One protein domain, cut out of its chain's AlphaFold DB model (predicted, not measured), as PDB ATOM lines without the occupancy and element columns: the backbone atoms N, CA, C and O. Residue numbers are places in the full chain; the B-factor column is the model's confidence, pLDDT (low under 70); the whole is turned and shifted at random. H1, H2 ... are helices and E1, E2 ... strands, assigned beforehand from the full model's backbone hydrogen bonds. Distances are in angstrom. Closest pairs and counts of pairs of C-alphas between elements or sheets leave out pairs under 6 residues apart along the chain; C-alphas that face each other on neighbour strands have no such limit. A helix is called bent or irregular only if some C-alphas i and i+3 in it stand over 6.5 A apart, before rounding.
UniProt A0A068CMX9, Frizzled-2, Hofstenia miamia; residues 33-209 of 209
ATOM      1  N   GLN A  33     152.476 -30.298 213.834       88.12
ATOM      2  CA  GLN A  33     152.080 -31.110 214.978       88.12
ATOM      3  C   GLN A  33     151.499 -32.442 214.531       88.12
ATOM      4  O   GLN A  33     150.807 -32.527 213.513       88.12
ATOM      5  N   CYS A  34     151.706 -33.467 215.348       87.62
ATOM      6  CA  CYS A  34     151.025 -34.741 215.205       87.62
ATOM      7  C   CYS A  34     149.955 -34.863 216.284       87.62
ATOM      8  O   CYS A  34     150.248 -34.952 217.470       87.62
ATOM      9  N   LYS A  35     148.685 -34.833 215.870       88.19
ATOM     10  CA  LYS A  35     147.536 -34.888 216.785       88.19
ATOM     11  C   LYS A  35     146.467 -35.835 216.267       88.19
ATOM     12  O   LYS A  35     146.378 -36.113 215.072       88.19
ATOM     13  N   ASN A  36     145.639 -36.333 217.177       86.06
ATOM     14  CA  ASN A  36     144.509 -37.173 216.807       86.06
ATOM     15  C   ASN A  36     143.473 -36.337 216.037       86.06
ATOM     16  O   ASN A  36     143.117 -35.233 216.460       86.06
ATOM     17  N   ALA A  37     142.992 -36.863 214.912       83.81
ATOM     18  CA  ALA A  37     141.956 -36.239 214.104       83.81
ATOM     19  C   ALA A  37     140.728 -37.149 214.063       83.81
ATOM     20  O   ALA A  37     140.723 -38.168 213.377       83.81
ATOM     21  N   LYS A  38     139.668 -36.762 214.779       82.62
ATOM     22  CA  LYS A  38     138.386 -37.475 214.752       82.62
ATOM     23  C   LYS A  38     137.448 -36.821 213.749       82.62
ATOM     24  O   LYS A  38     136.925 -35.738 214.011       82.62
ATOM     25  N   LEU A  39     137.207 -37.499 212.631       83.38
ATOM     26  CA  LEU A  39     136.148 -37.117 211.699       83.38
ATOM     27  C   LEU A  39     134.797 -37.628 212.206       83.38
ATOM     28  O   LEU A  39     134.673 -38.775 212.637       83.38
ATOM     29  N   ARG A  40     133.775 -36.774 212.146       83.00
ATOM     30  CA  ARG A  40     132.392 -37.102 212.502       83.00
ATOM     31  C   ARG A  40     131.708 -37.888 211.388       83.00
ATOM     32  O   ARG A  40     131.012 -38.855 211.679       83.00
ATOM     33  N   ARG A  41     131.889 -37.472 210.128       80.50
ATOM     34  CA  ARG A  41     131.190 -38.042 208.956       80.50
ATOM     35  C   ARG A  41     131.979 -39.135 208.242       80.50
ATOM     36  O   ARG A  41     131.384 -40.066 207.715       80.50
ATOM     37  N   PHE A  42     133.304 -39.049 208.253       81.81
ATOM     38  CA  PHE A  42     134.192 -39.975 207.542       81.81
ATOM     39  C   PHE A  42     134.956 -40.873 208.518       81.81
ATOM     40  O   PHE A  42     136.184 -40.935 208.496       81.81
ATOM     41  N   GLN A  43     134.226 -41.588 209.383       80.69
ATOM     42  CA  GLN A  43     134.818 -42.472 210.401       80.69
ATOM     43  C   GLN A  43     135.747 -43.538 209.800       80.69
ATOM     44  O   GLN A  43     136.717 -43.943 210.431       80.69
ATOM     45  N   TYR A  44     135.512 -43.937 208.547       74.38
ATOM     46  CA  TYR A  44     136.391 -44.851 207.820       74.38
ATOM     47  C   TYR A  44     137.824 -44.321 207.645       74.38
ATOM     48  O   TYR A  44     138.775 -45.087 207.789       74.38
ATOM     49  N   CYS A  45     138.016 -43.012 207.436       82.12
ATOM     50  CA  CYS A  45     139.366 -42.438 207.412       82.12
ATOM     51  C   CYS A  45     140.053 -42.512 208.783       82.12
ATOM     52  O   CYS A  45     141.276 -42.572 208.843       82.12
ATOM     53  N   SER A  46     139.291 -42.564 209.879       70.75
ATOM     54  CA  SER A  46     139.839 -42.794 211.220       70.75
ATOM     55  C   SER A  46     140.334 -44.236 211.391       70.75
ATOM     56  O   SER A  46     141.295 -44.468 212.112       70.75
ATOM     57  N   HIS A  47     139.732 -45.214 210.704       66.00
ATOM     58  CA  HIS A  47     140.211 -46.604 210.712       66.00
ATOM     59  C   HIS A  47     141.491 -46.795 209.885       66.00
ATOM     60  O   HIS A  47     142.285 -47.678 210.186       66.00
ATOM     61  N   MET A  48     141.749 -45.940 208.893       62.91
ATOM     62  CA  MET A  48     143.019 -45.930 208.147       62.91
ATOM     63  C   MET A  48     144.219 -45.497 209.006       62.91
ATOM     64  O   MET A  48     145.362 -45.753 208.643       62.91
ATOM     65  N   GLN A  49     143.973 -44.877 210.166       62.06
ATOM     66  CA  GLN A  49     145.002 -44.470 211.131       62.06
ATOM     67  C   GLN A  49     145.499 -45.635 212.012       62.06
ATOM     68  O   GLN A  49     146.202 -45.406 212.990       62.06
ATOM     69  N   GLN A  50     145.172 -46.889 211.674       53.16
ATOM     70  CA  GLN A  50     145.537 -48.094 212.438       53.16
ATOM     71  C   GLN A  50     147.038 -48.247 212.736       53.16
ATOM     72  O   GLN A  50     147.390 -48.924 213.696       53.16
ATOM     73  N   TYR A  51     147.916 -47.609 211.956       50.00
ATOM     74  CA  TYR A  51     149.366 -47.657 212.168       50.00
ATOM     75  C   TYR A  51     149.900 -46.538 213.069       50.00
ATOM     76  O   TYR A  51     150.971 -46.698 213.636       50.00
ATOM     77  N   ASN A  52     149.165 -45.430 213.212       56.97
ATOM     78  CA  ASN A  52     149.467 -44.332 214.127       56.97
ATOM     79  C   ASN A  52     148.203 -43.488 214.329       56.97
ATOM     80  O   ASN A  52     147.714 -42.860 213.392       56.97
ATOM     81  N   ASN A  53     147.718 -43.402 215.573       69.25
ATOM     82  CA  ASN A  53     146.512 -42.645 215.967       69.25
ATOM     83  C   ASN A  53     146.624 -41.116 215.760       69.25
ATOM     84  O   ASN A  53     145.761 -40.354 216.206       69.25
ATOM     85  N   PHE A  54     147.711 -40.656 215.143       84.00
ATOM     86  CA  PHE A  54     148.062 -39.259 214.972       84.00
ATOM     87  C   PHE A  54     148.167 -38.921 213.487       84.00
ATOM     88  O   PHE A  54     148.840 -39.598 212.709       84.00
ATOM     89  N   THR A  55     147.505 -37.835 213.109       87.56
ATOM     90  CA  THR A  55     147.610 -37.207 211.795       87.56
ATOM     91  C   THR A  55     148.629 -36.081 211.854       87.56
ATOM     92  O   THR A  55     148.678 -35.337 212.838       87.56
ATOM     93  N   PHE A  56     149.407 -35.940 210.787       88.31
ATOM     94  CA  PHE A  56     150.333 -34.835 210.604       88.31
ATOM     95  C   PHE A  56     149.587 -33.573 210.158       88.31
ATOM     96  O   PHE A  56     148.883 -33.576 209.143       88.31
ATOM     97  N   PHE A  57     149.784 -32.481 210.893       88.62
ATOM     98  CA  PHE A  57     149.196 -31.181 210.613       88.62
ATOM     99  C   PHE A  57     150.248 -30.078 210.429       88.62
ATOM    100  O   PHE A  57     151.276 -30.114 211.102       88.62
ATOM    101  N   PRO A  58     149.955 -29.068 209.590       87.75
ATOM    102  CA  PRO A  58     148.839 -29.055 208.641       87.75
ATOM    103  C   PRO A  58     148.976 -30.189 207.610       87.75
ATOM    104  O   PRO A  58     150.059 -30.750 207.435       87.75
ATOM    105  N   ASN A  59     147.883 -30.579 206.953       85.31
ATOM    106  CA  ASN A  59     147.958 -31.553 205.862       85.31
ATOM    107  C   ASN A  59     148.621 -30.923 204.617       85.31
ATOM    108  O   ASN A  59     149.043 -29.764 204.629       85.31
ATOM    109  N   GLN A  60     148.729 -31.671 203.520       78.94
ATOM    110  CA  GLN A  60     149.391 -31.188 202.295       78.94
ATOM    111  C   GLN A  60     148.696 -30.005 201.605       78.94
ATOM    112  O   GLN A  60     149.272 -29.382 200.719       78.94
ATOM    113  N   PHE A  61     147.487 -29.661 202.041       79.81
ATOM    114  CA  PHE A  61     146.746 -28.486 201.595       79.81
ATOM    115  C   PHE A  61     146.909 -27.283 202.513       79.81
ATOM    116  O   PHE A  61     146.226 -26.278 202.337       79.81
ATOM    117  N   ASN A  62     147.803 -27.387 203.497       81.56
ATOM    118  CA  ASN A  62     147.967 -26.407 204.556       81.56
ATOM    119  C   ASN A  62     146.717 -26.262 205.456       81.56
ATOM    120  O   ASN A  62     146.516 -25.217 206.072       81.56
ATOM    121  N   GLU A  63     145.882 -27.305 205.542       86.25
ATOM    122  CA  GLU A  63     144.697 -27.327 206.404       86.25
ATOM    123  C   GLU A  63     145.004 -28.018 207.737       86.25
ATOM    124  O   GLU A  63     145.530 -29.133 207.781       86.25
ATOM    125  N   ASP A  64     144.650 -27.367 208.843       88.38
ATOM    126  CA  ASP A  64     144.783 -27.883 210.213       88.38
ATOM    127  C   ASP A  64     143.474 -27.918 211.008       88.38
ATOM    128  O   ASP A  64     143.434 -28.400 212.151       88.38
ATOM    129  N   ASN A  65     142.401 -27.444 210.377       89.44
ATOM    130  CA  ASN A  65     141.050 -27.471 210.891       89.44
ATOM    131  C   ASN A  65     140.337 -28.737 210.402       89.44
ATOM    132  O   ASN A  65     140.082 -28.917 209.212       89.44
ATOM    133  N   VAL A  66     139.962 -29.599 211.346       87.44
ATOM    134  CA  VAL A  66     139.286 -30.872 211.055       87.44
ATOM    135  C   VAL A  66     137.964 -30.664 210.301       87.44
ATOM    136  O   VAL A  66     137.637 -31.457 209.425       87.44
ATOM    137  N   GLY A  67     137.231 -29.582 210.577       89.38
ATOM    138  CA  GLY A  67     135.986 -29.260 209.877       89.38
ATOM    139  C   GLY A  67     136.196 -28.878 208.409       89.38
ATOM    140  O   GLY A  67     135.430 -29.319 207.557       89.38
ATOM    141  N   LEU A  68     137.252 -28.118 208.094       88.00
ATOM    142  CA  LEU A  68     137.622 -27.810 206.702       88.00
ATOM    143  C   LEU A  68     138.093 -29.063 205.959       88.00
ATOM    144  O   LEU A  68     137.744 -29.271 204.798       88.00
ATOM    145  N   ILE A  69     138.806 -29.949 206.651       88.50
ATOM    146  CA  ILE A  69     139.193 -31.254 206.110       88.50
ATOM    147  C   ILE A  69     137.963 -32.112 205.805       88.50
ATOM    148  O   ILE A  69     137.874 -32.674 204.716       88.50
ATOM    149  N   GLU A  70     136.986 -32.182 206.714       89.19
ATOM    150  CA  GLU A  70     135.728 -32.893 206.463       89.19
ATOM    151  C   GLU A  70     134.960 -32.316 205.273       89.19
ATOM    152  O   GLU A  70     134.399 -33.081 204.492       89.19
ATOM    153  N   GLN A  71     134.940 -30.990 205.108       86.50
ATOM    154  CA  GLN A  71     134.332 -30.350 203.938       86.50
ATOM    155  C   GLN A  71     135.063 -30.728 202.643       86.50
ATOM    156  O   GLN A  71     134.413 -31.034 201.645       86.50
ATOM    157  N   GLY A  72     136.399 -30.768 202.667       84.00
ATOM    158  CA  GLY A  72     137.205 -31.239 201.543       84.00
ATOM    159  C   GLY A  72     136.931 -32.704 201.196       84.00
ATOM    160  O   GLY A  72     136.743 -33.037 200.032       84.00
ATOM    161  N   LEU A  73     136.813 -33.571 202.202       85.69
ATOM    162  CA  LEU A  73     136.447 -34.978 202.019       85.69
ATOM    163  C   LEU A  73     135.016 -35.149 201.493       85.69
ATOM    164  O   LEU A  73     134.766 -36.027 200.669       85.69
ATOM    165  N   PHE A  74     134.092 -34.282 201.918       86.31
ATOM    166  CA  PHE A  74     132.699 -34.286 201.471       86.31
ATOM    167  C   PHE A  74     132.555 -34.087 199.967       86.31
ATOM    168  O   PHE A  74     131.643 -34.657 199.369       86.31
ATOM    169  N   TYR A  75     133.489 -33.364 199.343       82.38
ATOM    170  CA  TYR A  75     133.544 -33.257 197.891       82.38
ATOM    171  C   TYR A  75     133.518 -34.640 197.231       82.38
ATOM    172  O   TYR A  75     132.746 -34.826 196.303       82.38
ATOM    173  N   TYR A  76     134.247 -35.631 197.758       82.38
ATOM    174  CA  TYR A  76     134.386 -36.976 197.180       82.38
ATOM    175  C   TYR A  76     133.277 -37.967 197.538       82.38
ATOM    176  O   TYR A  76     133.289 -39.094 197.042       82.38
ATOM    177  N   GLU A  77     132.306 -37.578 198.367       84.06
ATOM    178  CA  GLU A  77     131.238 -38.475 198.820       84.06
ATOM    179  C   GLU A  77     130.489 -39.180 197.664       84.06
ATOM    180  O   GLU A  77     130.265 -40.388 197.765       84.06
ATOM    181  N   PRO A  78     130.132 -38.512 196.548       82.19
ATOM    182  CA  PRO A  78     129.521 -39.175 195.396       82.19
ATOM    183  C   PRO A  78     130.369 -40.310 194.800       82.19
ATOM    184  O   PRO A  78     129.841 -41.399 194.593       82.19
ATOM    185  N   ALA A  79     131.674 -40.100 194.586       81.12
ATOM    186  CA  ALA A  79     132.569 -41.135 194.054       81.12
ATOM    187  C   ALA A  79     132.716 -42.313 195.033       81.12
ATOM    188  O   ALA A  79     132.641 -43.476 194.637       81.12
ATOM    189  N   ILE A  80     132.840 -42.017 196.330       84.38
ATOM    190  CA  ILE A  80     132.908 -43.026 197.397       84.38
ATOM    191  C   ILE A  80     131.635 -43.885 197.403       84.38
ATOM    192  O   ILE A  80     131.708 -45.115 197.414       84.38
ATOM    193  N   ARG A  81     130.458 -43.245 197.353       84.50
ATOM    194  CA  ARG A  81     129.162 -43.939 197.299       84.50
ATOM    195  C   ARG A  81     129.016 -44.775 196.032       84.50
ATOM    196  O   ARG A  81     128.471 -45.872 196.116       84.50
ATOM    197  N   TYR A  82     129.497 -44.279 194.894       85.75
ATOM    198  CA  TYR A  82     129.463 -45.014 193.634       85.75
ATOM    199  C   TYR A  82     130.235 -46.334 193.742       85.75
ATOM    200  O   TYR A  82     129.649 -47.395 193.518       85.75
ATOM    201  N   PHE A  83     131.509 -46.286 194.155       86.12
ATOM    202  CA  PHE A  83     132.330 -47.494 194.282       86.12
ATOM    203  C   PHE A  83     131.773 -48.473 195.319       86.12
ATOM    204  O   PHE A  83     131.791 -49.678 195.083       86.12
ATOM    205  N   TYR A  84     131.230 -47.961 196.428       85.12
ATOM    206  CA  TYR A  84     130.598 -48.790 197.455       85.12
ATOM    207  C   TYR A  84     129.371 -49.550 196.925       85.12
ATOM    208  O   TYR A  84     129.218 -50.739 197.186       85.12
ATOM    209  N   ARG A  85     128.489 -48.874 196.175       86.50
ATOM    210  CA  ARG A  85     127.230 -49.458 195.677       86.50
ATOM    211  C   ARG A  85     127.416 -50.461 194.548       86.50
ATOM    212  O   ARG A  85     126.635 -51.396 194.455       86.50
ATOM    213  N   HIS A  86     128.414 -50.256 193.695       82.75
ATOM    214  CA  HIS A  86     128.651 -51.099 192.519       82.75
ATOM    215  C   HIS A  86     129.611 -52.262 192.809       82.75
ATOM    216  O   HIS A  86     130.234 -52.784 191.889       82.75
ATOM    217  N   GLU A  87     129.769 -52.626 194.087       75.19
ATOM    218  CA  GLU A  87     130.577 -53.757 194.570       75.19
ATOM    219  C   GLU A  87     132.038 -53.783 194.085       75.19
ATOM    220  O   GLU A  87     132.716 -54.803 194.175       75.19
ATOM    221  N   ASN A  88     132.575 -52.646 193.639       81.38
ATOM    222  CA  ASN A  88     133.966 -52.516 193.217       81.38
ATOM    223  C   ASN A  88     134.837 -52.228 194.447       81.38
ATOM    224  O   ASN A  88     135.297 -51.101 194.665       81.38
ATOM    225  N   LYS A  89     134.979 -53.250 195.298       84.06
ATOM    226  CA  LYS A  89     135.643 -53.167 196.607       84.06
ATOM    227  C   LYS A  89     137.092 -52.714 196.486       84.06
ATOM    228  O   LYS A  89     137.543 -51.929 197.315       84.06
ATOM    229  N   GLU A  90     137.792 -53.138 195.440       86.81
ATOM    230  CA  GLU A  90     139.179 -52.769 195.168       86.81
ATOM    231  C   GLU A  90     139.293 -51.262 194.928       86.81
ATOM    232  O   GLU A  90     140.111 -50.587 195.555       86.81
ATOM    233  N   CYS A  91     138.420 -50.700 194.085       87.56
ATOM    234  CA  CYS A  91     138.418 -49.261 193.853       87.56
ATOM    235  C   CYS A  91     137.888 -48.458 195.027       87.56
ATOM    236  O   CYS A  91     138.423 -47.387 195.298       87.56
ATOM    237  N   TYR A  92     136.891 -48.964 195.748       88.38
ATOM    238  CA  TYR A  92     136.428 -48.330 196.975       88.38
ATOM    239  C   TYR A  92     137.572 -48.215 197.995       88.38
ATOM    240  O   TYR A  92     137.871 -47.117 198.463       88.38
ATOM    241  N   ASN A  93     138.259 -49.323 198.285       87.88
ATOM    242  CA  ASN A  93     139.344 -49.367 199.262       87.88
ATOM    243  C   ASN A  93     140.513 -48.472 198.845       87.88
ATOM    244  O   ASN A  93     140.949 -47.635 199.637       87.88
ATOM    245  N   ALA A  94     140.982 -48.587 197.602       88.50
ATOM    246  CA  ALA A  94     142.113 -47.803 197.120       88.50
ATOM    247  C   ALA A  94     141.796 -46.304 197.033       88.50
ATOM    248  O   ALA A  94     142.610 -45.475 197.446       88.50
ATOM    249  N   PHE A  95     140.602 -45.940 196.552       88.62
ATOM    250  CA  PHE A  95     140.167 -44.545 196.489       88.62
ATOM    251  C   PHE A  95     140.059 -43.943 197.893       88.62
ATOM    252  O   PHE A  95     140.558 -42.843 198.133       88.62
ATOM    253  N   MET A  96     139.493 -44.687 198.850       88.06
ATOM    254  CA  MET A  96     139.453 -44.257 200.245       88.06
ATOM    255  C   MET A  96     140.854 -44.150 200.858       88.06
ATOM    256  O   MET A  96     141.139 -43.130 201.480       88.06
ATOM    257  N   LYS A  97     141.753 -45.130 200.660       89.06
ATOM    258  CA  LYS A  97     143.157 -45.053 201.123       89.06
ATOM    259  C   LYS A  97     143.820 -43.783 200.605       89.06
ATOM    260  O   LYS A  97     144.410 -43.030 201.381       89.06
ATOM    261  N   TYR A  98     143.681 -43.528 199.307       88.94
ATOM    262  CA  TYR A  98     144.275 -42.382 198.637       88.94
ATOM    263  C   TYR A  98     143.744 -41.051 199.180       88.94
ATOM    264  O   TYR A  98     144.530 -40.197 199.597       88.94
ATOM    265  N   VAL A  99     142.420 -40.880 199.237       88.25
ATOM    266  CA  VAL A  99     141.784 -39.633 199.684       88.25
ATOM    267  C   VAL A  99     141.988 -39.406 201.187       88.25
ATOM    268  O   VAL A  99     142.363 -38.304 201.589       88.25
ATOM    269  N   CYS A 100     141.823 -40.430 202.028       88.75
ATOM    270  CA  CYS A 100     142.018 -40.301 203.473       88.75
ATOM    271  C   CYS A 100     143.474 -39.965 203.821       88.75
ATOM    272  O   CYS A 100     143.699 -39.001 204.541       88.75
ATOM    273  N   THR A 101     144.461 -40.686 203.275       87.94
ATOM    274  CA  THR A 101     145.893 -40.422 203.542       87.94
ATOM    275  C   THR A 101     146.313 -39.044 203.038       87.94
ATOM    276  O   THR A 101     147.187 -38.391 203.590       87.94
ATOM    277  N   SER A 102     145.663 -38.558 201.993       86.94
ATOM    278  CA  SER A 102     145.931 -37.233 201.464       86.94
ATOM    279  C   SER A 102     145.444 -36.087 202.365       86.94
ATOM    280  O   SER A 102     146.121 -35.072 202.517       86.94
ATOM    281  N   TYR A 103     144.247 -36.222 202.939       88.00
ATOM    282  CA  TYR A 103     143.646 -35.199 203.802       88.00
ATOM    283  C   TYR A 103     144.045 -35.337 205.272       88.00
ATOM    284  O   TYR A 103     144.141 -34.331 205.976       88.00
ATOM    285  N   LEU A 104     144.266 -36.572 205.717       88.88
ATOM    286  CA  LEU A 104     144.685 -36.967 207.055       88.88
ATOM    287  C   LEU A 104     145.912 -37.883 206.964       88.88
ATOM    288  O   LEU A 104     145.822 -39.079 207.256       88.88
ATOM    289  N   PRO A 105     147.061 -37.348 206.532       88.06
ATOM    290  CA  PRO A 105     148.262 -38.152 206.424       88.06
ATOM    291  C   PRO A 105     148.695 -38.660 207.803       88.06
ATOM    292  O   PRO A 105     148.798 -37.857 208.740       88.06
ATOM    293  N   PRO A 106     148.980 -39.964 207.951       87.00
ATOM    294  CA  PRO A 106     149.547 -40.490 209.178       87.00
ATOM    295  C   PRO A 106     150.861 -39.791 209.517       87.00
ATOM    296  O   PRO A 106     151.652 -39.436 208.636       87.00
ATOM    297  N   CYS A 107     151.097 -39.616 210.808       84.50
ATOM    298  CA  CYS A 107     152.374 -39.140 211.301       84.50
ATOM    299  C   CYS A 107     153.360 -40.310 211.396       84.50
ATOM    300  O   CYS A 107     153.106 -41.264 212.127       84.50
ATOM    301  N   GLY A 108     154.457 -40.265 210.649       82.88
ATOM    302  CA  GLY A 108     155.622 -41.123 210.857       82.88
ATOM    303  C   GLY A 108     156.532 -40.520 211.922       82.88
ATOM    304  O   GLY A 108     156.580 -39.298 212.054       82.88
ATOM    305  N   MET A 109     157.224 -41.359 212.693       81.94
ATOM    306  CA  MET A 109     158.158 -40.901 213.721       81.94
ATOM    307  C   MET A 109     159.379 -41.814 213.837       81.94
ATOM    308  O   MET A 109     159.278 -43.023 213.624       81.94
ATOM    309  N   VAL A 110     160.526 -41.226 214.174       80.31
ATOM    310  CA  VAL A 110     161.766 -41.946 214.476       80.31
ATOM    311  C   VAL A 110     162.526 -41.211 215.571       80.31
ATOM    312  O   VAL A 110     162.697 -39.992 215.506       80.31
ATOM    313  N   ASP A 111     162.977 -41.958 216.574       79.38
ATOM    314  CA  ASP A 111     163.827 -41.429 217.633       79.38
ATOM    315  C   ASP A 111     165.287 -41.420 217.180       79.38
ATOM    316  O   ASP A 111     165.822 -42.426 216.710       79.38
ATOM    317  N   VAL A 112     165.941 -40.276 217.348       74.00
ATOM    318  CA  VAL A 112     167.356 -40.090 217.034       74.00
ATOM    319  C   VAL A 112     168.198 -40.575 218.210       74.00
ATOM    320  O   VAL A 112     168.000 -40.156 219.358       74.00
ATOM    321  N   GLN A 113     169.178 -41.434 217.932       71.38
ATOM    322  CA  GLN A 113     170.066 -41.962 218.965       71.38
ATOM    323  C   GLN A 113     171.044 -40.877 219.475       71.38
ATOM    324  O   GLN A 113     171.539 -40.066 218.688       71.38
ATOM    325  N   PRO A 114     171.403 -40.866 220.775       60.97
ATOM    326  CA  PRO A 114     172.280 -39.844 221.369       60.97
ATOM    327  C   PRO A 114     173.652 -39.703 220.691       60.97
ATOM    328  O   PRO A 114     174.241 -38.625 220.701       60.97
ATOM    329  N   ASN A 115     174.153 -40.779 220.082       57.69
ATOM    330  CA  ASN A 115     175.479 -40.815 219.463       57.69
ATOM    331  C   ASN A 115     175.502 -40.157 218.070       57.69
ATOM    332  O   ASN A 115     176.569 -39.783 217.592       57.69
ATOM    333  N   GLU A 116     174.341 -39.959 217.441       52.41
ATOM    334  CA  GLU A 116     174.196 -39.186 216.197       52.41
ATOM    335  C   GLU A 116     174.119 -37.673 216.478       52.41
ATOM    336  O   GLU A 116     174.444 -36.851 215.626       52.41
ATOM    337  N   TYR A 117     173.777 -37.298 217.717       48.22
ATOM    338  CA  TYR A 117     173.595 -35.916 218.174       48.22
ATOM    339  C   TYR A 117     174.905 -35.121 218.300       48.22
ATOM    340  O   TYR A 117     174.897 -33.893 218.239       48.22
ATOM    341  N   VAL A 118     176.039 -35.804 218.496       45.31
ATOM    342  CA  VAL A 118     177.321 -35.169 218.862       45.31
ATOM    343  C   VAL A 118     178.101 -34.660 217.639       45.31
ATOM    344  O   VAL A 118     178.959 -33.789 217.776       45.31
ATOM    345  N   HIS A 119     177.779 -35.127 216.427       42.12
ATOM    346  CA  HIS A 119     178.510 -34.744 215.211       42.12
ATOM    347  C   HIS A 119     177.726 -33.895 214.205       42.12
ATOM    348  O   HIS A 119     178.346 -33.233 213.370       42.12
ATOM    349  N   SER A 120     176.396 -33.821 214.290       40.09
ATOM    350  CA  SER A 120     175.601 -33.013 213.363       40.09
ATOM    351  C   SER A 120     175.064 -31.747 214.026       40.09
ATOM    352  O   SER A 120     174.210 -31.801 214.909       40.09
ATOM    353  N   LYS A 121     175.505 -30.588 213.521       45.44
ATOM    354  CA  LYS A 121     174.711 -29.348 213.496       45.44
ATOM    355  C   LYS A 121     173.232 -29.716 213.306       45.44
ATOM    356  O   LYS A 121     172.970 -30.420 212.339       45.44
ATOM    357  N   LEU A 122     172.345 -29.266 214.209       51.94
ATOM    358  CA  LEU A 122     170.869 -29.295 214.128       51.94
ATOM    359  C   LEU A 122     170.343 -30.176 212.989       51.94
ATOM    360  O   LEU A 122     170.393 -29.738 211.839       51.94
ATOM    361  N   ILE A 123     169.851 -31.380 213.301       54.25
ATOM    362  CA  ILE A 123     169.256 -32.281 212.308       54.25
ATOM    363  C   ILE A 123     168.200 -31.494 211.543       54.25
ATOM    364  O   ILE A 123     167.123 -31.195 212.058       54.25
ATOM    365  N   LYS A 124     168.545 -31.094 210.318       54.28
ATOM    366  CA  LYS A 124     167.577 -30.499 209.416       54.28
ATOM    367  C   LYS A 124     166.690 -31.647 208.962       54.28
ATOM    368  O   LYS A 124     167.236 -32.646 208.484       54.28
ATOM    369  N   PRO A 125     165.364 -31.530 209.118       58.72
ATOM    370  CA  PRO A 125     164.463 -32.512 208.559       58.72
ATOM    371  C   PRO A 125     164.805 -32.724 207.073       58.72
ATOM    372  O   PRO A 125     165.078 -31.735 206.381       58.72
ATOM    373  N   PRO A 126     164.829 -33.975 206.577       54.69
ATOM    374  CA  PRO A 126     165.191 -34.271 205.188       54.69
ATOM    375  C   PRO A 126     164.278 -33.546 204.190       54.69
ATOM    376  O   PRO A 126     164.712 -33.217 203.089       54.69
ATOM    377  N   ASP A 127     163.051 -33.228 204.607       67.88
ATOM    378  CA  ASP A 127     162.162 -32.305 203.917       67.88
ATOM    379  C   ASP A 127     161.412 -31.431 204.941       67.88
ATOM    380  O   ASP A 127     160.470 -31.914 205.578       67.88
ATOM    381  N   PRO A 128     161.777 -30.149 205.119       63.69
ATOM    382  CA  PRO A 128     161.119 -29.265 206.084       63.69
ATOM    383  C   PRO A 128     159.641 -29.001 205.757       63.69
ATOM    384  O   PRO A 128     158.902 -28.540 206.620       63.69
ATOM    385  N   GLN A 129     159.179 -29.299 204.538       68.19
ATOM    386  CA  GLN A 129     157.764 -29.184 204.167       68.19
ATOM    387  C   GLN A 129     156.935 -30.396 204.606       68.19
ATOM    388  O   GLN A 129     155.706 -30.320 204.668       68.19
ATOM    389  N   ASN A 130     157.605 -31.509 204.906       75.50
ATOM    390  CA  ASN A 130     156.983 -32.778 205.263       75.50
ATOM    391  C   ASN A 130     157.502 -33.348 206.587       75.50
ATOM    392  O   ASN A 130     157.165 -34.484 206.906       75.50
ATOM    393  N   SER A 131     158.298 -32.606 207.364       81.00
ATOM    394  CA  SER A 131     158.810 -33.085 208.648       81.00
ATOM    395  C   SER A 131     159.181 -31.972 209.625       81.00
ATOM    396  O   SER A 131     159.500 -30.855 209.226       81.00
ATOM    397  N   PHE A 132     159.136 -32.298 210.916       82.62
ATOM    398  CA  PHE A 132     159.557 -31.437 212.019       82.62
ATOM    399  C   PHE A 132     160.274 -32.256 213.096       82.62
ATOM    400  O   PHE A 132     160.218 -33.485 213.098       82.62
ATOM    401  N   VAL A 133     160.967 -31.570 214.003       81.06
ATOM    402  CA  VAL A 133     161.690 -32.194 215.117       81.06
ATOM    403  C   VAL A 133     161.107 -31.686 216.424       81.06
ATOM    404  O   VAL A 133     161.006 -30.477 216.624       81.06
ATOM    405  N   GLU A 134     160.767 -32.602 217.322       80.75
ATOM    406  CA  GLU A 134     160.365 -32.287 218.689       80.75
ATOM    407  C   GLU A 134     161.196 -33.146 219.648       80.75
ATOM    408  O   GLU A 134     161.228 -34.374 219.569       80.75
ATOM    409  N   SER A 135     161.925 -32.488 220.551       82.00
ATOM    410  CA  SER A 135     162.903 -33.127 221.439       82.00
ATOM    411  C   SER A 135     163.971 -33.937 220.681       82.00
ATOM    412  O   SER A 135     164.893 -33.346 220.126       82.00
ATOM    413  N   ARG A 136     163.874 -35.274 220.676       80.88
ATOM    414  CA  ARG A 136     164.793 -36.197 219.981       80.88
ATOM    415  C   ARG A 136     164.085 -37.031 218.915       80.88
ATOM    416  O   ARG A 136     164.657 -37.997 218.423       80.88
ATOM    417  N   THR A 137     162.864 -36.660 218.559       79.25
ATOM    418  CA  THR A 137     162.031 -37.418 217.636       79.25
ATOM    419  C   THR A 137     161.810 -36.586 216.382       79.25
ATOM    420  O   THR A 137     161.430 -35.413 216.447       79.25
ATOM    421  N   ILE A 138     162.085 -37.184 215.224       81.50
ATOM    422  CA  ILE A 138     161.750 -36.600 213.927       81.50
ATOM    423  C   ILE A 138     160.381 -37.130 213.548       81.50
ATOM    424  O   ILE A 138     160.180 -38.341 213.473       81.50
ATOM    425  N   TYR A 139     159.466 -36.218 213.264       84.25
ATOM    426  CA  TYR A 139     158.135 -36.518 212.776       84.25
ATOM    427  C   TYR A 139     158.045 -36.165 211.303       84.25
ATOM    428  O   TYR A 139     158.543 -35.121 210.886       84.25
ATOM    429  N   TRP A 140     157.379 -36.994 210.507       83.38
ATOM    430  CA  TRP A 140     157.132 -36.697 209.102       83.38
ATOM    431  C   TRP A 140     155.737 -37.101 208.657       83.38
ATOM    432  O   TRP A 140     155.053 -37.916 209.274       83.38
ATOM    433  N   ARG A 141     155.307 -36.513 207.550       84.81
ATOM    434  CA  ARG A 141     154.055 -36.842 206.890       84.81
ATOM    435  C   ARG A 141     154.223 -38.104 206.047       84.81
ATOM    436  O   ARG A 141     155.031 -38.116 205.121       84.81
ATOM    437  N   ILE A 142     153.412 -39.132 206.293       85.50
ATOM    438  CA  ILE A 142     153.332 -40.295 205.399       85.50
ATOM    439  C   ILE A 142     152.293 -40.008 204.310       85.50
ATOM    440  O   ILE A 142     151.104 -39.855 204.589       85.50
ATOM    441  N   LEU A 143     152.755 -39.917 203.063       86.94
ATOM    442  CA  LEU A 143     151.927 -39.645 201.886       86.94
ATOM    443  C   LEU A 143     151.484 -40.940 201.183       86.94
ATOM    444  O   LEU A 143     152.089 -41.995 201.397       86.94
ATOM    445  N   PRO A 144     150.462 -40.885 200.304       88.56
ATOM    446  CA  PRO A 144     150.194 -41.973 199.370       88.56
ATOM    447  C   PRO A 144     151.402 -42.237 198.464       88.56
ATOM    448  O   PRO A 144     152.086 -41.305 198.043       88.56
ATOM    449  N   CYS A 145     151.645 -43.495 198.108       88.56
ATOM    450  CA  CYS A 145     152.640 -43.828 197.097       88.56
ATOM    451  C   CYS A 145     152.180 -43.359 195.706       88.56
ATOM    452  O   CYS A 145     150.985 -43.379 195.388       88.56
ATOM    453  N   LYS A 146     153.139 -43.022 194.833       89.50
ATOM    454  CA  LYS A 146     152.884 -42.683 193.420       89.50
ATOM    455  C   LYS A 146     152.019 -43.736 192.727       89.50
ATOM    456  O   LYS A 146     151.042 -43.398 192.068       89.50
ATOM    457  N   ARG A 147     152.335 -45.008 192.953       88.50
ATOM    458  CA  ARG A 147     151.620 -46.150 192.379       88.50
ATOM    459  C   ARG A 147     150.155 -46.233 192.806       88.50
ATOM    460  O   ARG A 147     149.309 -46.543 191.971       88.50
ATOM    461  N   LEU A 148     149.840 -45.941 194.070       89.31
ATOM    462  CA  LEU A 148     148.456 -45.881 194.547       89.31
ATOM    463  C   LEU A 148     147.693 -44.769 193.825       89.31
ATOM    464  O   LEU A 148     146.602 -45.004 193.317       89.31
ATOM    465  N   CYS A 149     148.293 -43.580 193.722       89.19
ATOM    466  CA  CYS A 149     147.712 -42.468 192.970       89.19
ATOM    467  C   CYS A 149     147.454 -42.840 191.503       89.19
ATOM    468  O   CYS A 149     146.350 -42.630 191.009       89.19
ATOM    469  N   GLU A 150     148.434 -43.443 190.823       88.19
ATOM    470  CA  GLU A 150     148.302 -43.885 189.429       88.19
ATOM    471  C   GLU A 150     147.236 -44.970 189.273       88.19
ATOM    472  O   GLU A 150     146.416 -44.894 188.367       88.19
ATOM    473  N   SER A 151     147.175 -45.937 190.190       88.69
ATOM    474  CA  SER A 151     146.160 -46.996 190.158       88.69
ATOM    475  C   SER A 151     144.758 -46.418 190.355       88.69
ATOM    476  O   SER A 151     143.830 -46.757 189.623       88.69
ATOM    477  N   VAL A 152     144.590 -45.485 191.293       88.31
ATOM    478  CA  VAL A 152     143.307 -44.808 191.494       88.31
ATOM    479  C   VAL A 152     142.930 -43.965 190.274       88.31
ATOM    480  O   VAL A 152     141.780 -44.029 189.843       88.31
ATOM    481  N   ARG A 153     143.877 -43.228 189.683       86.44
ATOM    482  CA  ARG A 153     143.659 -42.391 188.492       86.44
ATOM    483  C   ARG A 153     143.307 -43.208 187.259       86.44
ATOM    484  O   ARG A 153     142.299 -42.966 186.610       86.44
ATOM    485  N   ASP A 154     144.155 -44.164 186.923       83.88
ATOM    486  CA  ASP A 154     144.123 -44.806 185.614       83.88
ATOM    487  C   ASP A 154     143.114 -45.951 185.577       83.88
ATOM    488  O   ASP A 154     142.628 -46.311 184.508       83.88
ATOM    489  N   PHE A 155     142.781 -46.520 186.739       84.38
ATOM    490  CA  PHE A 155     141.871 -47.656 186.826       84.38
ATOM    491  C   PHE A 155     140.535 -47.306 187.472       84.38
ATOM    492  O   PHE A 155     139.485 -47.590 186.901       84.38
ATOM    493  N   CYS A 156     140.543 -46.708 188.662       85.56
ATOM    494  CA  CYS A 156     139.304 -46.504 189.409       85.56
ATOM    495  C   CYS A 156     138.527 -45.287 188.934       85.56
ATOM    496  O   CYS A 156     137.325 -45.375 188.702       85.56
ATOM    497  N   TRP A 157     139.210 -44.167 188.732       80.12
ATOM    498  CA  TRP A 157     138.587 -42.930 188.284       80.12
ATOM    499  C   TRP A 157     137.948 -43.067 186.908       80.12
ATOM    500  O   TRP A 157     136.811 -42.652 186.715       80.12
ATOM    501  N   MET A 158     138.636 -43.747 185.988       79.06
ATOM    502  CA  MET A 158     138.133 -44.032 184.642       79.06
ATOM    503  C   MET A 158     136.853 -44.884 184.630       79.06
ATOM    504  O   MET A 158     136.154 -44.911 183.620       79.06
ATOM    505  N   LYS A 159     136.525 -45.576 185.731       79.00
ATOM    506  CA  LYS A 159     135.272 -46.332 185.883       79.00
ATOM    507  C   LYS A 159     134.099 -45.479 186.371       79.00
ATOM    508  O   LYS A 159     132.974 -45.973 186.371       79.00
ATOM    509  N   LEU A 160     134.324 -44.237 186.805       78.44
ATOM    510  CA  LEU A 160     133.230 -43.349 187.197       78.44
ATOM    511  C   LEU A 160     132.448 -42.926 185.945       78.44
ATOM    512  O   LEU A 160     133.039 -42.404 184.997       78.44
ATOM    513  N   PRO A 161     131.119 -43.117 185.910       75.19
ATOM    514  CA  PRO A 161     130.332 -42.737 184.753       75.19
ATOM    515  C   PRO A 161     130.253 -41.213 184.660       75.19
ATOM    516  O   PRO A 161     130.327 -40.496 185.660       75.19
ATOM    517  N   VAL A 162     130.029 -40.697 183.449       71.12
ATOM    518  CA  VAL A 162     129.829 -39.251 183.253       71.12
ATOM    519  C   VAL A 162     128.654 -38.754 184.095       71.12
ATOM    520  O   VAL A 162     128.765 -37.690 184.702       71.12
ATOM    521  N   TYR A 163     127.598 -39.566 184.219       66.94
ATOM    522  CA  TYR A 163     126.432 -39.314 185.058       66.94
ATOM    523  C   TYR A 163     126.028 -40.553 185.869       66.94
ATOM    524  O   TYR A 163     126.038 -41.665 185.350       66.94
ATOM    525  N   GLU A 164     125.576 -40.352 187.107       67.00
ATOM    526  CA  GLU A 164     124.792 -41.328 187.878       67.00
ATOM    527  C   GLU A 164     123.547 -40.615 188.426       67.00
ATOM    528  O   GLU A 164     123.657 -39.568 189.064       67.00
ATOM    529  N   ASN A 165     122.347 -41.152 188.170       65.44
ATOM    530  CA  ASN A 165     121.070 -40.562 188.612       65.44
ATOM    531  C   ASN A 165     120.916 -39.070 188.239       65.44
ATOM    532  O   ASN A 165     120.577 -38.242 189.087       65.44
ATOM    533  N   ASN A 166     121.208 -38.713 186.980       67.62
ATOM    534  CA  ASN A 166     121.211 -37.335 186.459       67.62
ATOM    535  C   ASN A 166     122.190 -36.368 187.154       67.62
ATOM    536  O   ASN A 166     122.129 -35.160 186.927       67.62
ATOM    537  N   ARG A 167     123.121 -36.868 187.977       65.00
ATOM    538  CA  ARG A 167     124.203 -36.067 188.560       65.00
ATOM    539  C   ARG A 167     125.492 -36.331 187.797       65.00
ATOM    540  O   ARG A 167     125.855 -37.499 187.664       65.00
ATOM    541  N   PRO A 168     126.191 -35.296 187.308       60.53
ATOM    542  CA  PRO A 168     127.481 -35.493 186.673       60.53
ATOM    543  C   PRO A 168     128.472 -36.038 187.705       60.53
ATOM    544  O   PRO A 168     128.801 -35.348 188.664       60.53
ATOM    545  N   LEU A 169     128.924 -37.278 187.533       68.44
ATOM    546  CA  LEU A 169     129.896 -37.920 188.421       68.44
ATOM    547  C   LEU A 169     131.322 -37.770 187.909       68.44
ATOM    548  O   LEU A 169     132.225 -37.625 188.711       68.44
ATOM    549  N   HIS A 170     131.536 -37.772 186.596       58.97
ATOM    550  CA  HIS A 170     132.857 -37.495 186.031       58.97
ATOM    551  C   HIS A 170     133.023 -35.999 185.715       58.97
ATOM    552  O   HIS A 170     134.102 -35.448 185.862       58.97
ATOM    553  N   ALA A 171     131.942 -35.303 185.334       49.22
ATOM    554  CA  ALA A 171     132.001 -33.881 184.968       49.22
ATOM    555  C   ALA A 171     131.912 -32.905 186.165       49.22
ATOM    556  O   ALA A 171     132.342 -31.763 186.042       49.22
ATOM    557  N   ALA A 172     131.388 -33.323 187.329       52.91
ATOM    558  CA  ALA A 172     131.456 -32.515 188.562       52.91
ATOM    559  C   ALA A 172     132.762 -32.721 189.344       52.91
ATOM    560  O   ALA A 172     133.058 -31.980 190.289       52.91
ATOM    561  N   PHE A 173     133.515 -33.745 188.956       62.12
ATOM    562  CA  PHE A 173     134.701 -34.221 189.629       62.12
ATOM    563  C   PHE A 173     135.904 -33.961 188.749       62.12
ATOM    564  O   PHE A 173     136.223 -34.712 187.839       62.12
ATOM    565  N   ASP A 174     136.565 -32.848 189.016       63.47
ATOM    566  CA  ASP A 174     137.812 -32.538 188.346       63.47
ATOM    567  C   ASP A 174     138.935 -33.303 189.054       63.47
ATOM    568  O   ASP A 174     139.181 -33.079 190.243       63.47
ATOM    569  N   TRP A 175     139.625 -34.205 188.344       64.44
ATOM    570  CA  TRP A 175     140.807 -34.889 188.884       64.44
ATOM    571  C   TRP A 175     141.850 -33.873 189.366       64.44
ATOM    572  O   TRP A 175     142.551 -34.131 190.339       64.44
ATOM    573  N   SER A 176     141.913 -32.679 188.765       60.47
ATOM    574  CA  SER A 176     142.808 -31.602 189.198       60.47
ATOM    575  C   SER A 176     142.511 -31.084 190.609       60.47
ATOM    576  O   SER A 176     143.333 -30.371 191.184       60.47
ATOM    577  N   ARG A 177     141.328 -31.391 191.158       60.84
ATOM    578  CA  ARG A 177     140.940 -31.051 192.530       60.84
ATOM    579  C   ARG A 177     141.302 -32.139 193.527       60.84
ATOM    580  O   ARG A 177     141.213 -31.875 194.725       60.84
ATOM    581  N   LEU A 178     141.734 -33.317 193.060       63.56
ATOM    582  CA  LEU A 178     142.240 -34.351 193.947       63.56
ATOM    583  C   LEU A 178     143.507 -33.902 194.662       63.56
ATOM    584  O   LEU A 178     144.297 -33.124 194.118       63.56
ATOM    585  N   PRO A 179     143.726 -34.440 195.870       55.38
ATOM    586  CA  PRO A 179     144.762 -33.949 196.748       55.38
ATOM    587  C   PRO A 179     146.162 -33.912 196.189       55.38
ATOM    588  O   PRO A 179     146.916 -32.991 196.490       55.38
ATOM    589  N   ILE A 180     146.470 -34.888 195.338       58.75
ATOM    590  CA  ILE A 180     147.673 -34.919 194.531       58.75
ATOM    591  C   ILE A 180     147.282 -35.317 193.105       58.75
ATOM    592  O   ILE A 180     147.500 -36.436 192.651       58.75
ATOM    593  N   TYR A 181     146.667 -34.397 192.363       64.12
ATOM    594  CA  TYR A 181     146.291 -34.663 190.969       64.12
ATOM    595  C   TYR A 181     147.488 -35.088 190.094       64.12
ATOM    596  O   TYR A 181     147.328 -35.834 189.125       64.12
ATOM    597  N   ASN A 182     148.699 -34.645 190.449       77.31
ATOM    598  CA  ASN A 182     149.941 -35.042 189.803       77.31
ATOM    599  C   ASN A 182     150.681 -36.101 190.630       77.31
ATOM    600  O   ASN A 182     151.500 -35.769 191.486       77.31
ATOM    601  N   CYS A 183     150.451 -37.379 190.314       84.56
ATOM    602  CA  CYS A 183     151.092 -38.512 190.988       84.56
ATOM    603  C   CYS A 183     152.634 -38.477 190.963       84.56
ATOM    604  O   CYS A 183     153.266 -39.143 191.776       84.56
ATOM    605  N   ASN A 184     153.264 -37.692 190.077       84.38
ATOM    606  CA  ASN A 184     154.726 -37.545 190.044       84.38
ATOM    607  C   ASN A 184     155.299 -36.779 191.240       84.38
ATOM    608  O   ASN A 184     156.503 -36.828 191.459       84.38
ATOM    609  N   LEU A 185     154.455 -36.080 192.003       82.25
ATOM    610  CA  LEU A 185     154.857 -35.408 193.238       82.25
ATOM    611  C   LEU A 185     154.905 -36.364 194.438       82.25
ATOM    612  O   LEU A 185     155.265 -35.943 195.533       82.25
ATOM    613  N   LEU A 186     154.523 -37.633 194.251       84.88
ATOM    614  CA  LEU A 186     154.460 -38.619 195.322       84.88
ATOM    615  C   LEU A 186     155.693 -39.515 195.373       84.88
ATOM    616  O   LEU A 186     156.302 -39.807 194.338       84.88
ATOM    617  N   PRO A 187     156.036 -40.010 196.575       83.12
ATOM    618  CA  PRO A 187     157.130 -40.948 196.742       83.12
ATOM    619  C   PRO A 187     156.885 -42.220 195.923       83.12
ATOM    620  O   PRO A 187     155.796 -42.800 195.930       83.12
ATOM    621  N   SER A 188     157.920 -42.652 195.202       81.88
ATOM    622  CA  SER A 188     157.914 -43.930 194.473       81.88
ATOM    623  C   SER A 188     158.347 -45.104 195.358       81.88
ATOM    624  O   SER A 188     157.980 -46.239 195.076       81.88
ATOM    625  N   ASN A 189     159.084 -44.820 196.437       76.75
ATOM    626  CA  ASN A 189     159.610 -45.800 197.383       76.75
ATOM    627  C   ASN A 189     159.056 -45.534 198.788       76.75
ATOM    628  O   ASN A 189     158.672 -44.411 199.109       76.75
ATOM    629  N   GLN A 190     159.043 -46.567 199.629       70.00
ATOM    630  CA  GLN A 190     158.623 -46.465 201.028       70.00
ATOM    631  C   GLN A 190     159.562 -45.562 201.860       70.00
ATOM    632  O   GLN A 190     160.747 -45.467 201.528       70.00
ATOM    633  N   PRO A 191     159.069 -44.933 202.950       74.31
ATOM    634  CA  PRO A 191     157.739 -45.110 203.552       74.31
ATOM    635  C   PRO A 191     156.635 -44.264 202.887       74.31
ATOM    636  O   PRO A 191     156.699 -43.039 202.855       74.31
ATOM    637  N   CYS A 192     155.588 -44.930 202.396       84.31
ATOM    638  CA  CYS A 192     154.367 -44.330 201.847       84.31
ATOM    639  C   CYS A 192     153.202 -45.335 201.938       84.31
ATOM    640  O   CYS A 192     153.438 -46.534 202.103       84.31
ATOM    641  N   ILE A 193     151.952 -44.863 201.858       84.50
ATOM    642  CA  ILE A 193     150.759 -45.730 201.891       84.50
ATOM    643  C   ILE A 193     150.434 -46.231 200.480       84.50
ATOM    644  O   ILE A 193     150.201 -45.424 199.578       84.50
ATOM    645  N   ASP A 194     150.377 -47.552 200.301       83.88
ATOM    646  CA  ASP A 194     150.034 -48.218 199.034       83.88
ATOM    647  C   ASP A 194     148.784 -49.112 199.174       83.88
ATOM    648  O   ASP A 194     148.308 -49.384 200.281       83.88
ATOM    649  N   ASP A 195     148.266 -49.598 198.044       79.31
ATOM    650  CA  ASP A 195     147.271 -50.671 197.987       79.31
ATOM    651  C   ASP A 195     147.786 -51.845 197.139       79.31
ATOM    652  O   ASP A 195     147.586 -51.917 195.923       79.31
ATOM    653  N   SER A 196     148.475 -52.778 197.803       73.75
ATOM    654  CA  SER A 196     149.029 -53.973 197.163       73.75
ATOM    655  C   SER A 196     147.957 -54.879 196.551       73.75
ATOM    656  O   SER A 196     148.238 -55.558 195.565       73.75
ATOM    657  N   GLU A 197     146.738 -54.881 197.098       68.00
ATOM    658  CA  GLU A 197     145.627 -55.704 196.604       68.00
ATOM    659  C   GLU A 197     145.103 -55.165 195.271       68.00
ATOM    660  O   GLU A 197     144.992 -55.926 194.306       68.00
ATOM    661  N   LEU A 198     144.874 -53.846 195.170       69.06
ATOM    662  CA  LEU A 198     144.473 -53.226 193.902       69.06
ATOM    663  C   LEU A 198     145.539 -53.443 192.823       69.06
ATOM    664  O   LEU A 198     145.204 -53.746 191.676       69.06
ATOM    665  N   TYR A 199     146.822 -53.317 193.170       65.44
ATOM    666  CA  TYR A 199     147.875 -53.574 192.194       65.44
ATOM    667  C   TYR A 199     147.852 -55.017 191.691       65.44
ATOM    668  O   TYR A 199     147.917 -55.236 190.481       65.44
ATOM    669  N   GLN A 200     147.763 -55.993 192.597       67.56
ATOM    670  CA  GLN A 200     147.759 -57.401 192.214       67.56
ATOM    671  C   GLN A 200     146.557 -57.724 191.317       67.56
ATOM    672  O   GLN A 200     146.694 -58.447 190.331       67.56
ATOM    673  N   TYR A 201     145.401 -57.123 191.605       69.06
ATOM    674  CA  TYR A 201     144.209 -57.224 190.771       69.06
ATOM    675  C   TYR A 201     144.423 -56.641 189.362       69.06
ATOM    676  O   TYR A 201     144.166 -57.322 188.369       69.06
ATOM    677  N   ILE A 202     144.959 -55.418 189.248       68.25
ATOM    678  CA  ILE A 202     145.264 -54.787 187.950       68.25
ATOM    679  C   ILE A 202     146.304 -55.602 187.168       68.25
ATOM    680  O   ILE A 202     146.173 -55.762 185.954       68.25
ATOM    681  N   TYR A 203     147.334 -56.111 187.846       71.69
ATOM    682  CA  TYR A 203     148.364 -56.951 187.240       71.69
ATOM    683  C   TYR A 203     147.748 -58.219 186.638       71.69
ATOM    684  O   TYR A 203     147.954 -58.500 185.459       71.69
ATOM    685  N   ASN A 204     146.917 -58.933 187.400       72.81
ATOM    686  CA  ASN A 204     146.234 -60.128 186.909       72.81
ATOM    687  C   ASN A 204     145.341 -59.811 185.696       72.81
ATOM    688  O   ASN A 204     145.379 -60.540 184.712       72.81
ATOM    689  N   LEU A 205     144.611 -58.691 185.707       71.69
ATOM    690  CA  LEU A 205     143.786 -58.280 184.563       71.69
ATOM    691  C   LEU A 205     144.596 -57.993 183.289       71.69
ATOM    692  O   LEU A 205     144.106 -58.251 182.191       71.69
ATOM    693  N   ARG A 206     145.806 -57.431 183.415       68.69
ATOM    694  CA  ARG A 206     146.647 -57.051 182.265       68.69
ATOM    695  C   ARG A 206     147.444 -58.209 181.667       68.69
ATOM    696  O   ARG A 206     147.782 -58.127 180.494       68.69
ATOM    697  N   TYR A 207     147.764 -59.232 182.457       59.28
ATOM    698  CA  TYR A 207     148.712 -60.288 182.070       59.28
ATOM    699  C   TYR A 207     148.109 -61.704 182.049       59.28
ATOM    700  O   TYR A 207     148.847 -62.674 181.912       59.28
ATOM    701  N   GLN A 208     146.785 -61.842 182.182       51.47
ATOM    702  CA  GLN A 208     146.064 -63.114 181.995       51.47
ATOM    703  C   GLN A 208     145.476 -63.297 180.579       51.47
ATOM    704  O   GLN A 208     144.602 -64.142 180.394       51.47
ATOM    705  N   TRP A 209     145.964 -62.542 179.588       44.81
ATOM    706  CA  TRP A 209     145.610 -62.682 178.170       44.81
ATOM    707  C   TRP A 209     146.859 -62.893 177.323       44.81
ATOM    708  O   TRP A 209     147.797 -62.075 177.466       44.81
TER     709      TRP A 209
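What this domain is: This is residues 33 to 209 of the 209 residues of the protein "Frizzled-2" of Hofstenia miamia (UniProt A0A068CMX9). A body of helices gathered round H4 makes one end of the longest axis, and a small sheet of three strands, E3, E5 and E4, with the long loop of residues 112 to 130 beyond it, makes the other end. H1, H2, H3, H5 and H6 pack on H4, mostly crossed; the short strand pair E1 and E2 lies where the sheet meets the helices, and residues 203 to 209, of which 203 to 207 belong to H6, stick out. The printed part has 177 residues, with six named helices and five named strands in the order E1 H1 E2 H2 H3 H4 E3 E4 E5 H5 H6. Both sheets, E3 - E5 - E4 and E1 - E2, are antiparallel, and the class is mixed, helices and strands. The whole is compact, with a radius of gyration of the C-alphas of 17.9 A and spans of 63 by 42 by 26 A.

How they stand to each other: In the largest sheet, E5, residues 137 to 141, is the inner strand, and E3, residues 107 to 111, and E4, residues 131 to 134, are the edge strands. E3 and E5 are antiparallel at 156 degrees, with N 108 and O 140 within hydrogen-bond range at 2.8 A. E4 and E5 form a hairpin at 153 degrees, with N 139 and O 132 at 2.8 A. E1, residues 33 to 35, and E2, residues 55 to 57, are antiparallel at 145 degrees, with N 55 and O 35 at 2.8 A. The closest C-alphas of E2 and E3, those of Phe 56 and Cys 107, are 4.8 A apart. The hub is H4, residues 89 to 103, which is not on the sheet of three strands. With residues 96 to 101 alone it touches H1, residues 43 to 51, about perpendicular at 79 degrees, closest at the C-alphas of Cys 45 and Cys 100, 5.2 A. With residues 99 to 103 alone it touches H2, residues 66 to 75, at a steep tilt of 39 degrees, opposite ways, closest at the C-alphas of Ile 69 and Tyr 103, 6.4 A. H3, residues 77 to 85, forms a helical hairpin with H4 at a shallow tilt of 24 degrees; the C-alphas of Phe 83 and Tyr 92 are closest, 5.0 A. H5, residues 146 to 159, touches H4 at a steep tilt of 53 degrees, opposite ways, closest at the C-alphas of Cys 91 and Cys 156, 5.3 A. H6, residues 196 to 207, touches H4 with residues 197 to 198 alone, closest at the C-alphas of Glu 90 and Leu 198, 5.5 A. H5 and H6 only just touch, with 3 pairs of C-alphas within 8 A, closest at Ser 151 and Tyr 199, 7.1 A. In H2, H3, H4 and H6 every O i to N i+4 pair is within hydrogen-bond range; in H5 7 of 10 are, and in H1 2 of 5, beside 5 of 6 O i to N i+3 pairs.

Where its parts are: E1 begins at C-alpha 33, (152.080, -31.110, 214.978). E3 measures 13.3 A, E5 13.4 A and E4 10.2 A; E1 and E2 measure 6.2 A and 6.3 A. H4 runs 20.9 A from C-alpha 89, (135.643, -53.167, 196.607). H5 measures 19.5 A, H2 14.6 A and H3 12.1 A. H1, 15.5 A, is irregular: C-alphas 48 and 51 are 7.7 A apart. H6, 16.4 A, ends at C-alpha 207, (148.712, -60.288, 182.070).

The domain as a whole: The two C-alphas farthest apart, those of Val 118 and Asn 166, are 64.8 A apart. The printed part has no cut. The links E3 to E4, 19 residues, and H5 to H6, 36 residues, are long. The mean pLDDT of the printed part is 76.4; it is under 70 in residues 47 to 53, 114 to 129, 163 to 181, 197 to 202 and 206 to 209.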